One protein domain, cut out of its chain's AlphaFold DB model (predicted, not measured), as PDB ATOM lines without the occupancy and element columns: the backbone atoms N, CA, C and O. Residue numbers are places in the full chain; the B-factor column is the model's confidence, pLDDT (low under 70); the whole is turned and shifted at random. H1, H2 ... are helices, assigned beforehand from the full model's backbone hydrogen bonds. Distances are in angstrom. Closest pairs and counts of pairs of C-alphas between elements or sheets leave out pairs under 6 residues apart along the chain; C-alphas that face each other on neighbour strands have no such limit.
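What this domain is: This is residues 2 to 73 of the 73 residues of an uncharacterized protein of Ktedonobacteria bacterium brp13 (UniProt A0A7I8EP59). Look for a compact head of helices with a long free arm: H1 and H2 make a V, short H3 and H4 follow, and residues 2 to 12 stick out. The printed part has 72 residues, all helix in class, with H1, H2, H3 and H4 in chain order and no named strand. It is only just loose, close to extended, with a radius of gyration of the C-alphas of 16.6 A; the arm makes the length in spans of 58 by 27 by 19 A.

How they stand to each other: Start at H1, residues 22 to 36, which with residues 29 to 34 alone touches H2, residues 40 to 50; their closest C-alphas, Ala 33 and Leu 40, are 5.5 A apart. They run opposite ways at a steep tilt of 55 degrees. H2 and H3, residues 52 to 56, meet only through their link. H3 and H4, residues 63 to 67, are close but not clearly touching; their closest C-alphas, Arg 55 and Asn 66, are 6.8 A apart. Every O i to N i+4 pair is within hydrogen-bond range in H1, H3 and H4, but 4 of 7 in H2.

Where its parts are: Find C-alpha 22 at (-2.546, 7.721, 38.268); from there H1 runs 20.9 A. H2 runs 13.8 A. H4 ends at C-alpha 67, (-13.329, -2.269, 25.523).

The domain as a whole: The farthest C-alphas, Asp 2 and Pro 39, are 59.0 A apart. The printed part has no cut, and pLDDT is under 70 at residues 69 to 73.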
ATOM      1  N   ASP A   2       0.768  42.266  10.599       72.38
ATOM      2  CA  ASP A   2       0.124  42.112  11.900       72.38
ATOM      3  C   ASP A   2       0.244  40.645  12.355       72.38
ATOM      4  O   ASP A   2      -0.396  39.756  11.791       72.38
ATOM      5  N   LEU A   3       1.144  40.375  13.305       75.25
ATOM      6  CA  LEU A   3       1.434  39.043  13.856       75.25
ATOM      7  C   LEU A   3       0.396  38.674  14.925       75.25
ATOM      8  O   LEU A   3       0.726  38.396  16.076       75.25
ATOM      9  N   ARG A   4      -0.885  38.686  14.553       86.19
ATOM     10  CA  ARG A   4      -1.941  38.162  15.420       86.19
ATOM     11  C   ARG A   4      -1.959  36.642  15.347       86.19
ATOM     12  O   ARG A   4      -1.997  36.063  14.257       86.19
ATOM     13  N   TYR A   5      -1.947  35.999  16.512       91.50
ATOM     14  CA  TYR A   5      -2.151  34.558  16.617       91.50
ATOM     15  C   TYR A   5      -3.484  34.180  15.960       91.50
ATOM     16  O   TYR A   5      -4.518  34.777  16.252       91.50
ATOM     17  N   LYS A   6      -3.445  33.208  15.043       92.56
ATOM     18  CA  LYS A   6      -4.625  32.747  14.290       92.56
ATOM     19  C   LYS A   6      -5.377  31.614  14.986       92.56
ATOM     20  O   LYS A   6      -6.531  31.366  14.662       92.56
ATOM     21  N   ALA A   7      -4.711  30.927  15.908       94.25
ATOM     22  CA  ALA A   7      -5.269  29.844  16.698       94.25
ATOM     23  C   ALA A   7      -4.521  29.738  18.029       94.25
ATOM     24  O   ALA A   7      -3.342  30.091  18.114       94.25
ATOM     25  N   LEU A   8      -5.220  29.223  19.035       92.38
ATOM     26  CA  LEU A   8      -4.661  28.783  20.306       92.38
ATOM     27  C   LEU A   8      -5.018  27.308  20.461       92.38
ATOM     28  O   LEU A   8      -6.171  26.930  20.256       92.38
ATOM     29  N   ILE A   9      -4.024  26.490  20.785       94.88
ATOM     30  CA  ILE A   9      -4.204  25.070  21.074       94.88
ATOM     31  C   ILE A   9      -3.933  24.910  22.559       94.88
ATOM     32  O   ILE A   9      -2.881  25.326  23.044       94.88
ATOM     33  N   PHE A  10      -4.894  24.327  23.260       96.19
ATOM     34  CA  PHE A  10      -4.766  24.009  24.668       96.19
ATOM     35  C   PHE A  10      -4.669  22.502  24.809       96.19
ATOM     36  O   PHE A  10      -5.424  21.766  24.170       96.19
ATOM     37  N   ASP A  11      -3.746  22.066  25.653       94.56
ATOM     38  CA  ASP A  11      -3.824  20.727  26.206       94.56
ATOM     39  C   ASP A  11      -5.084  20.607  27.081       94.56
ATOM     40  O   ASP A  11      -5.626  21.609  27.554       94.56
ATOM     41  N   LEU A  12      -5.584  19.394  27.279       94.69
ATOM     42  CA  LEU A  12      -6.774  19.183  28.093       94.69
ATOM     43  C   LEU A  12      -6.396  19.098  29.576       94.69
ATOM     44  O   LEU A  12      -6.771  19.968  30.366       94.69
ATOM     45  N   PHE A  13      -5.638  18.067  29.949       93.25
ATOM     46  CA  PHE A  13      -5.301  17.767  31.340       93.25
ATOM     47  C   PHE A  13      -4.154  18.645  31.842       93.25
ATOM     48  O   PHE A  13      -3.102  18.729  31.230       93.25
ATOM     49  N   GLY A  14      -4.337  19.299  32.984       91.88
ATOM     50  CA  GLY A  14      -3.370  20.247  33.540       91.88
ATOM     51  C   GLY A  14      -3.400  21.638  32.900       91.88
ATOM     52  O   GLY A  14      -2.648  22.506  33.336       91.88
ATOM     53  N   THR A  15      -4.271  21.873  31.911       95.19
ATOM     54  CA  THR A  15      -4.494  23.203  31.319       95.19
ATOM     55  C   THR A  15      -5.961  23.622  31.394       95.19
ATOM     56  O   THR A  15      -6.265  24.652  31.988       95.19
ATOM     57  N   LEU A  16      -6.876  22.847  30.802       96.69
ATOM     58  CA  LEU A  16      -8.312  23.156  30.805       96.69
ATOM     59  C   LEU A  16      -9.070  22.447  31.931       96.69
ATOM     60  O   LEU A  16     -10.097  22.945  32.386       96.69
ATOM     61  N   VAL A  17      -8.575  21.288  32.365       95.00
ATOM     62  CA  VAL A  17      -9.102  20.517  33.498       95.00
ATOM     63  C   VAL A  17      -7.957  20.044  34.385       95.00
ATOM     64  O   VAL A  17      -6.812  19.982  33.938       95.00
ATOM     65  N   ASP A  18      -8.257  19.681  35.629       94.94
ATOM     66  CA  ASP A  18      -7.257  19.128  36.542       94.94
ATOM     67  C   ASP A  18      -6.633  17.842  35.990       94.94
ATOM     68  O   ASP A  18      -7.258  17.076  35.253       94.94
ATOM     69  N   VAL A  19      -5.374  17.596  36.357       93.50
ATOM     70  CA  VAL A  19      -4.659  16.383  35.951       93.50
ATOM     71  C   VAL A  19      -5.384  15.153  36.492       93.50
ATOM     72  O   VAL A  19      -5.594  15.011  37.699       93.50
ATOM     73  N   PHE A  20      -5.710  14.220  35.600       92.38
ATOM     74  CA  PHE A  20      -6.233  12.923  35.999       92.38
ATOM     75  C   PHE A  20      -5.098  12.068  36.573       92.38
ATOM     76  O   PHE A  20      -4.228  11.589  35.851       92.38
ATOM     77  N   SER A  21      -5.062  11.955  37.902       92.81
ATOM     78  CA  SER A  21      -3.972  11.270  38.607       92.81
ATOM     79  C   SER A  21      -3.911   9.771  38.294       92.81
ATOM     80  O   SER A  21      -4.941   9.150  38.033       92.81
ATOM     81  N   MET A  22      -2.726   9.169  38.440       91.31
ATOM     82  CA  MET A  22      -2.546   7.721  38.268       91.31
ATOM     83  C   MET A  22      -3.435   6.906  39.220       91.31
ATOM     84  O   MET A  22      -4.066   5.947  38.807       91.31
ATOM     85  N   ASN A  23      -3.593   7.345  40.472       94.50
ATOM     86  CA  ASN A  23      -4.475   6.662  41.425       94.50
ATOM     87  C   ASN A  23      -5.947   6.695  40.983       94.50
ATOM     88  O   ASN A  23      -6.679   5.725  41.168       94.50
ATOM     89  N   ALA A  24      -6.392   7.819  40.410       94.31
ATOM     90  CA  ALA A  24      -7.748   7.948  39.881       94.31
ATOM     91  C   ALA A  24      -7.934   7.106  38.608       94.31
ATOM     92  O   ALA A  24      -8.989   6.499  38.430       94.31
ATOM     93  N   HIS A  25      -6.899   7.026  37.769       92.75
ATOM     94  CA  HIS A  25      -6.844   6.102  36.642       92.75
ATOM     95  C   HIS A  25      -6.994   4.652  37.107       92.75
ATOM     96  O   HIS A  25      -7.894   3.959  36.640       92.75
ATOM     97  N   ASP A  26      -6.199   4.211  38.078       94.12
ATOM     98  CA  ASP A  26      -6.228   2.830  38.561       94.12
ATOM     99  C   ASP A  26      -7.590   2.480  39.172       94.12
ATOM    100  O   ASP A  26      -8.152   1.423  38.886       94.12
ATOM    101  N   ALA A  27      -8.187   3.401  39.937       96.50
ATOM    102  CA  ALA A  27      -9.542   3.238  40.462       96.50
ATOM    103  C   ALA A  27     -10.596   3.113  39.347       96.50
ATOM    104  O   ALA A  27     -11.521   2.304  39.455       96.50
ATOM    105  N   ALA A  28     -10.453   3.874  38.258       94.94
ATOM    106  CA  ALA A  28     -11.334   3.759  37.102       94.94
ATOM    107  C   ALA A  28     -11.169   2.403  36.398       94.94
ATOM    108  O   ALA A  28     -12.170   1.770  36.075       94.94
ATOM    109  N   VAL A  29      -9.939   1.909  36.227       93.69
ATOM    110  CA  VAL A  29      -9.672   0.582  35.638       93.69
ATOM    111  C   VAL A  29     -10.295  -0.536  36.477       93.69
ATOM    112  O   VAL A  29     -10.902  -1.453  35.922       93.69
ATOM    113  N   VAL A  30     -10.214  -0.440  37.809       96.00
ATOM    114  CA  VAL A  30     -10.888  -1.366  38.734       96.00
ATOM    115  C   VAL A  30     -12.402  -1.346  38.518       96.00
ATOM    116  O   VAL A  30     -13.010  -2.401  38.345       96.00
ATOM    117  N   ALA A  31     -13.009  -0.157  38.478       96.81
ATOM    118  CA  ALA A  31     -14.448  -0.012  38.267       96.81
ATOM    119  C   ALA A  31     -14.892  -0.542  36.893       96.81
ATOM    120  O   ALA A  31     -15.941  -1.171  36.777       96.81
ATOM    121  N   MET A  32     -14.087  -0.336  35.850       92.69
ATOM    122  CA  MET A  32     -14.354  -0.872  34.515       92.69
ATOM    123  C   MET A  32     -14.349  -2.401  34.504       92.69
ATOM    124  O   MET A  32     -15.267  -3.001  33.946       92.69
ATOM    125  N   ALA A  33     -13.351  -3.032  35.133       92.38
ATOM    126  CA  ALA A  33     -13.283  -4.488  35.239       92.38
ATOM    127  C   ALA A  33     -14.515  -5.063  35.952       92.38
ATOM    128  O   ALA A  33     -15.067  -6.068  35.505       92.38
ATOM    129  N   ASP A  34     -14.973  -4.395  37.015       95.12
ATOM    130  CA  ASP A  34     -16.177  -4.775  37.755       95.12
ATOM    131  C   ASP A  34     -17.445  -4.633  36.898       95.12
ATOM    132  O   ASP A  34     -18.186  -5.597  36.725       95.12
ATOM    133  N   ILE A  35     -17.662  -3.484  36.251       92.94
ATOM    134  CA  ILE A  35     -18.827  -3.253  35.372       92.94
ATOM    135  C   ILE A  35     -18.899  -4.291  34.250       92.94
ATOM    136  O   ILE A  35     -19.970  -4.801  33.922       92.94
ATOM    137  N   LEU A  36     -17.751  -4.595  33.652       88.81
ATOM    138  CA  LEU A  36     -17.653  -5.510  32.523       88.81
ATOM    139  C   LEU A  36     -17.589  -6.985  32.979       88.81
ATOM    140  O   LEU A  36     -17.645  -7.883  32.139       88.81
ATOM    141  N   GLN A  37     -17.515  -7.233  34.292       91.69
ATOM    142  CA  GLN A  37     -17.446  -8.551  34.928       91.69
ATOM    143  C   GLN A  37     -16.243  -9.392  34.453       91.69
ATOM    144  O   GLN A  37     -16.382 -10.565  34.097       91.69
ATOM    145  N   ILE A  38     -15.041  -8.800  34.451       89.75
ATOM    146  CA  ILE A  38     -13.776  -9.458  34.061       89.75
ATOM    147  C   ILE A  38     -12.775  -9.444  35.209       89.75
ATOM    148  O   ILE A  38     -12.682  -8.453  35.934       89.75
ATOM    149  N   PRO A  39     -11.949 -10.499  35.346       92.50
ATOM    150  CA  PRO A  39     -10.844 -10.485  36.288       92.50
ATOM    151  C   PRO A  39      -9.914  -9.290  36.050       92.50
ATOM    152  O   PRO A  39      -9.284  -9.174  34.996       92.50
ATOM    153  N   LEU A  40      -9.769  -8.439  37.067       92.38
ATOM    154  CA  LEU A  40      -8.866  -7.288  37.030       92.38
ATOM    155  C   LEU A  40      -7.424  -7.693  36.683       92.38
ATOM    156  O   LEU A  40      -6.746  -6.973  35.955       92.38
ATOM    157  N   SER A  41      -6.980  -8.867  37.146       92.38
ATOM    158  CA  SER A  41      -5.657  -9.433  36.844       92.38
ATOM    159  C   SER A  41      -5.406  -9.622  35.350       92.38
ATOM    160  O   SER A  41      -4.266  -9.529  34.907       92.38
ATOM    161  N   ASN A  42      -6.462  -9.882  34.579       88.19
ATOM    162  CA  ASN A  42      -6.381 -10.069  33.135       88.19
ATOM    163  C   ASN A  42      -6.623  -8.738  32.417       88.19
ATOM    164  O   ASN A  42      -5.994  -8.457  31.402       88.19
ATOM    165  N   PHE A  43      -7.521  -7.908  32.956       89.81
ATOM    166  CA  PHE A  43      -7.902  -6.643  32.344       89.81
ATOM    167  C   PHE A  43      -6.826  -5.560  32.472       89.81
ATOM    168  O   PHE A  43      -6.448  -4.958  31.470       89.81
ATOM    169  N   SER A  44      -6.308  -5.316  33.678       91.94
ATOM    170  CA  SER A  44      -5.417  -4.183  33.953       91.94
ATOM    171  C   SER A  44      -4.128  -4.191  33.119       91.94
ATOM    172  O   SER A  44      -3.787  -3.131  32.600       91.94
ATOM    173  N   PRO A  45      -3.412  -5.319  32.927       90.94
ATOM    174  CA  PRO A  45      -2.197  -5.326  32.105       90.94
ATOM    175  C   PRO A  45      -2.482  -5.067  30.620       90.94
ATOM    176  O   PRO A  45      -1.711  -4.391  29.941       90.94
ATOM    177  N   LEU A  46      -3.615  -5.568  30.115       89.81
ATOM    178  CA  LEU A  46      -4.048  -5.315  28.742       89.81
ATOM    179  C   LEU A  46      -4.485  -3.857  28.562       89.81
ATOM    180  O   LEU A  46      -4.146  -3.241  27.551       89.81
ATOM    181  N   TRP A  47      -5.210  -3.297  29.534       91.19
ATOM    182  CA  TRP A  47      -5.692  -1.913  29.529       91.19
ATOM    183  C   TRP A  47      -4.588  -0.873  29.778       91.19
ATOM    184  O   TRP A  47      -4.655   0.244  29.269       91.19
ATOM    185  N   GLY A  48      -3.555  -1.211  30.538       87.75
ATOM    186  CA  GLY A  48      -2.347  -0.400  30.626       87.75
ATOM    187  C   GLY A  48      -1.495  -0.606  29.378       87.75
ATOM    188  O   GLY A  48      -1.823  -0.156  28.280       87.75
ATOM    189  N   ASP A  49      -0.412  -1.351  29.541       85.19
ATOM    190  CA  ASP A  49       0.661  -1.426  28.553       85.19
ATOM    191  C   ASP A  49       0.274  -2.169  27.268       85.19
ATOM    192  O   ASP A  49       0.766  -1.838  26.190       85.19
ATOM    193  N   GLY A  50      -0.623  -3.157  27.350       88.12
ATOM    194  CA  GLY A  50      -0.929  -4.025  26.211       88.12
ATOM    195  C   GLY A  50      -1.605  -3.311  25.034       88.12
ATOM    196  O   GLY A  50      -1.369  -3.669  23.879       88.12
ATOM    197  N   THR A  51      -2.453  -2.312  25.309       91.38
ATOM    198  CA  THR A  51      -3.271  -1.652  24.270       91.38
ATOM    199  C   THR A  51      -3.407  -0.134  24.392       91.38
ATOM    200  O   THR A  51      -4.179   0.474  23.646       91.38
ATOM    201  N   TYR A  52      -2.656   0.508  25.293       90.81
ATOM    202  CA  TYR A  52      -2.688   1.966  25.462       90.81
ATOM    203  C   TYR A  52      -2.435   2.718  24.150       90.81
ATOM    204  O   TYR A  52      -3.165   3.652  23.812       90.81
ATOM    205  N   THR A  53      -1.433   2.290  23.380       92.81
ATOM    206  CA  THR A  53      -1.065   2.942  22.117       92.81
ATOM    207  C   THR A  53      -2.198   2.862  21.098       92.81
ATOM    208  O   THR A  53      -2.530   3.872  20.486       92.81
ATOM    209  N   GLN A  54      -2.832   1.694  20.966       92.44
ATOM    210  CA  GLN A  54      -3.946   1.438  20.052       92.44
ATOM    211  C   GLN A  54      -5.173   2.297  20.387       92.44
ATOM    212  O   GLN A  54      -5.878   2.744  19.483       92.44
ATOM    213  N   ARG A  55      -5.418   2.570  21.677       91.50
ATOM    214  CA  ARG A  55      -6.457   3.523  22.097       91.50
ATOM    215  C   ARG A  55      -6.071   4.961  21.788       91.50
ATOM    216  O   ARG A  55      -6.878   5.714  21.257       91.50
ATOM    217  N   SER A  56      -4.831   5.328  22.093       91.00
ATOM    218  CA  SER A  56      -4.346   6.708  21.978       91.00
ATOM    219  C   SER A  56      -4.208   7.179  20.529       91.00
ATOM    220  O   SER A  56      -4.313   8.371  20.259       91.00
ATOM    221  N   ASN A  57      -3.982   6.259  19.589       94.00
ATOM    222  CA  ASN A  57      -3.849   6.566  18.164       94.00
ATOM    223  C   ASN A  57      -5.113   6.250  17.338       94.00
ATOM    224  O   ASN A  57      -5.087   6.432  16.122       94.00
ATOM    225  N   GLY A  58      -6.192   5.770  17.971       91.44
ATOM    226  CA  GLY A  58      -7.447   5.438  17.290       91.44
ATOM    227  C   GLY A  58      -7.379   4.202  16.385       91.44
ATOM    228  O   GLY A  58      -8.050   4.169  15.360       91.44
ATOM    229  N   THR A  59      -6.567   3.195  16.728       93.94
ATOM    230  CA  THR A  59      -6.456   1.946  15.946       93.94
ATOM    231  C   THR A  59      -7.734   1.105  16.000       93.94
ATOM    232  O   THR A  59      -8.073   0.455  15.013       93.94
ATOM    233  N   PHE A  60      -8.436   1.085  17.136       92.31
ATOM    234  CA  PHE A  60      -9.681   0.324  17.269       92.31
ATOM    235  C   PHE A  60     -10.808   0.965  16.462       92.31
ATOM    236  O   PHE A  60     -11.036   2.171  16.538       92.31
ATOM    237  N   THR A  61     -11.529   0.142  15.705       91.75
ATOM    238  CA  THR A  61     -12.558   0.595  14.761       91.75
ATOM    239  C   THR A  61     -13.963   0.586  15.359       91.75
ATOM    240  O   THR A  61     -14.890   1.153  14.776       91.75
ATOM    241  N   SER A  62     -14.127  -0.018  16.539       90.38
ATOM    242  CA  SER A  62     -15.385  -0.076  17.282       90.38
ATOM    243  C   SER A  62     -15.178   0.061  18.792       90.38
ATOM    244  O   SER A  62     -14.070  -0.073  19.322       90.38
ATOM    245  N   ILE A  63     -16.278   0.319  19.499       86.38
ATOM    246  CA  ILE A  63     -16.297   0.377  20.964       86.38
ATOM    247  C   ILE A  63     -15.980  -1.005  21.543       86.38
ATOM    248  O   ILE A  63     -15.233  -1.111  22.514       86.38
ATOM    249  N   GLU A  64     -16.507  -2.066  20.937       86.81
ATOM    250  CA  GLU A  64     -16.291  -3.446  21.354       86.81
ATOM    251  C   GLU A  64     -14.815  -3.836  21.251       86.81
ATOM    252  O   GLU A  64     -14.277  -4.414  22.192       86.81
ATOM    253  N   GLU A  65     -14.133  -3.471  20.166       86.75
ATOM    254  CA  GLU A  65     -12.691  -3.713  20.023       86.75
ATOM    255  C   GLU A  65     -11.873  -2.967  21.085       86.75
ATOM    256  O   GLU A  65     -10.927  -3.515  21.649       86.75
ATOM    257  N   ASN A  66     -12.271  -1.731  21.397       86.94
ATOM    258  CA  ASN A  66     -11.607  -0.887  22.386       86.94
ATOM    259  C   ASN A  66     -11.779  -1.388  23.829       86.94
ATOM    260  O   ASN A  66     -10.857  -1.288  24.642       86.94
ATOM    261  N   LEU A  67     -12.974  -1.883  24.162       81.69
ATOM    262  CA  LEU A  67     -13.329  -2.269  25.523       81.69
ATOM    263  C   LEU A  67     -13.046  -3.735  25.811       81.69
ATOM    264  O   LEU A  67     -12.679  -4.045  26.932       81.69
ATOM    265  N   VAL A  68     -13.190  -4.631  24.835       75.00
ATOM    266  CA  VAL A  68     -13.222  -6.084  25.050       75.00
ATOM    267  C   VAL A  68     -11.917  -6.747  24.600       75.00
ATOM    268  O   VAL A  68     -11.896  -7.836  24.032       75.00
ATOM    269  N   VAL A  69     -10.794  -6.088  24.882       67.38
ATOM    270  CA  VAL A  69      -9.447  -6.491  24.445       67.38
ATOM    271  C   VAL A  69      -9.084  -7.919  24.885       67.38
ATOM    272  O   VAL A  69      -8.433  -8.658  24.149       67.38
ATOM    273  N   TRP A  70      -9.563  -8.353  26.053       62.75
ATOM    274  CA  TRP A  70      -9.311  -9.696  26.593       62.75
ATOM    275  C   TRP A  70     -10.030 -10.829  25.841       62.75
ATOM    276  O   TRP A  70      -9.759 -11.990  26.119       62.75
ATOM    277  N   ARG A  71     -10.988 -10.534  24.946       62.12
ATOM    278  CA  ARG A  71     -11.652 -11.560  24.110       62.12
ATOM    279  C   ARG A  71     -10.975 -11.765  22.759       62.12
ATOM    280  O   ARG A  71     -11.365 -12.679  22.040       62.12
ATOM    281  N   ILE A  72     -10.025 -10.903  22.401       53.41
ATOM    282  CA  ILE A  72      -9.389 -10.868  21.075       53.41
ATOM    283  C   ILE A  72      -7.964 -11.458  21.125       53.41
ATOM    284  O   ILE A  72      -7.297 -11.547  20.098       53.41
ATOM    285  N   THR A  73      -7.496 -11.873  22.309       51.66
ATOM    286  CA  THR A  73      -6.185 -12.507  22.534       51.66
ATOM    287  C   THR A  73      -6.324 -13.931  23.038       51.66
ATOM    288  O   THR A  73      -7.324 -14.216  23.735       51.66
TER     289      THR A  73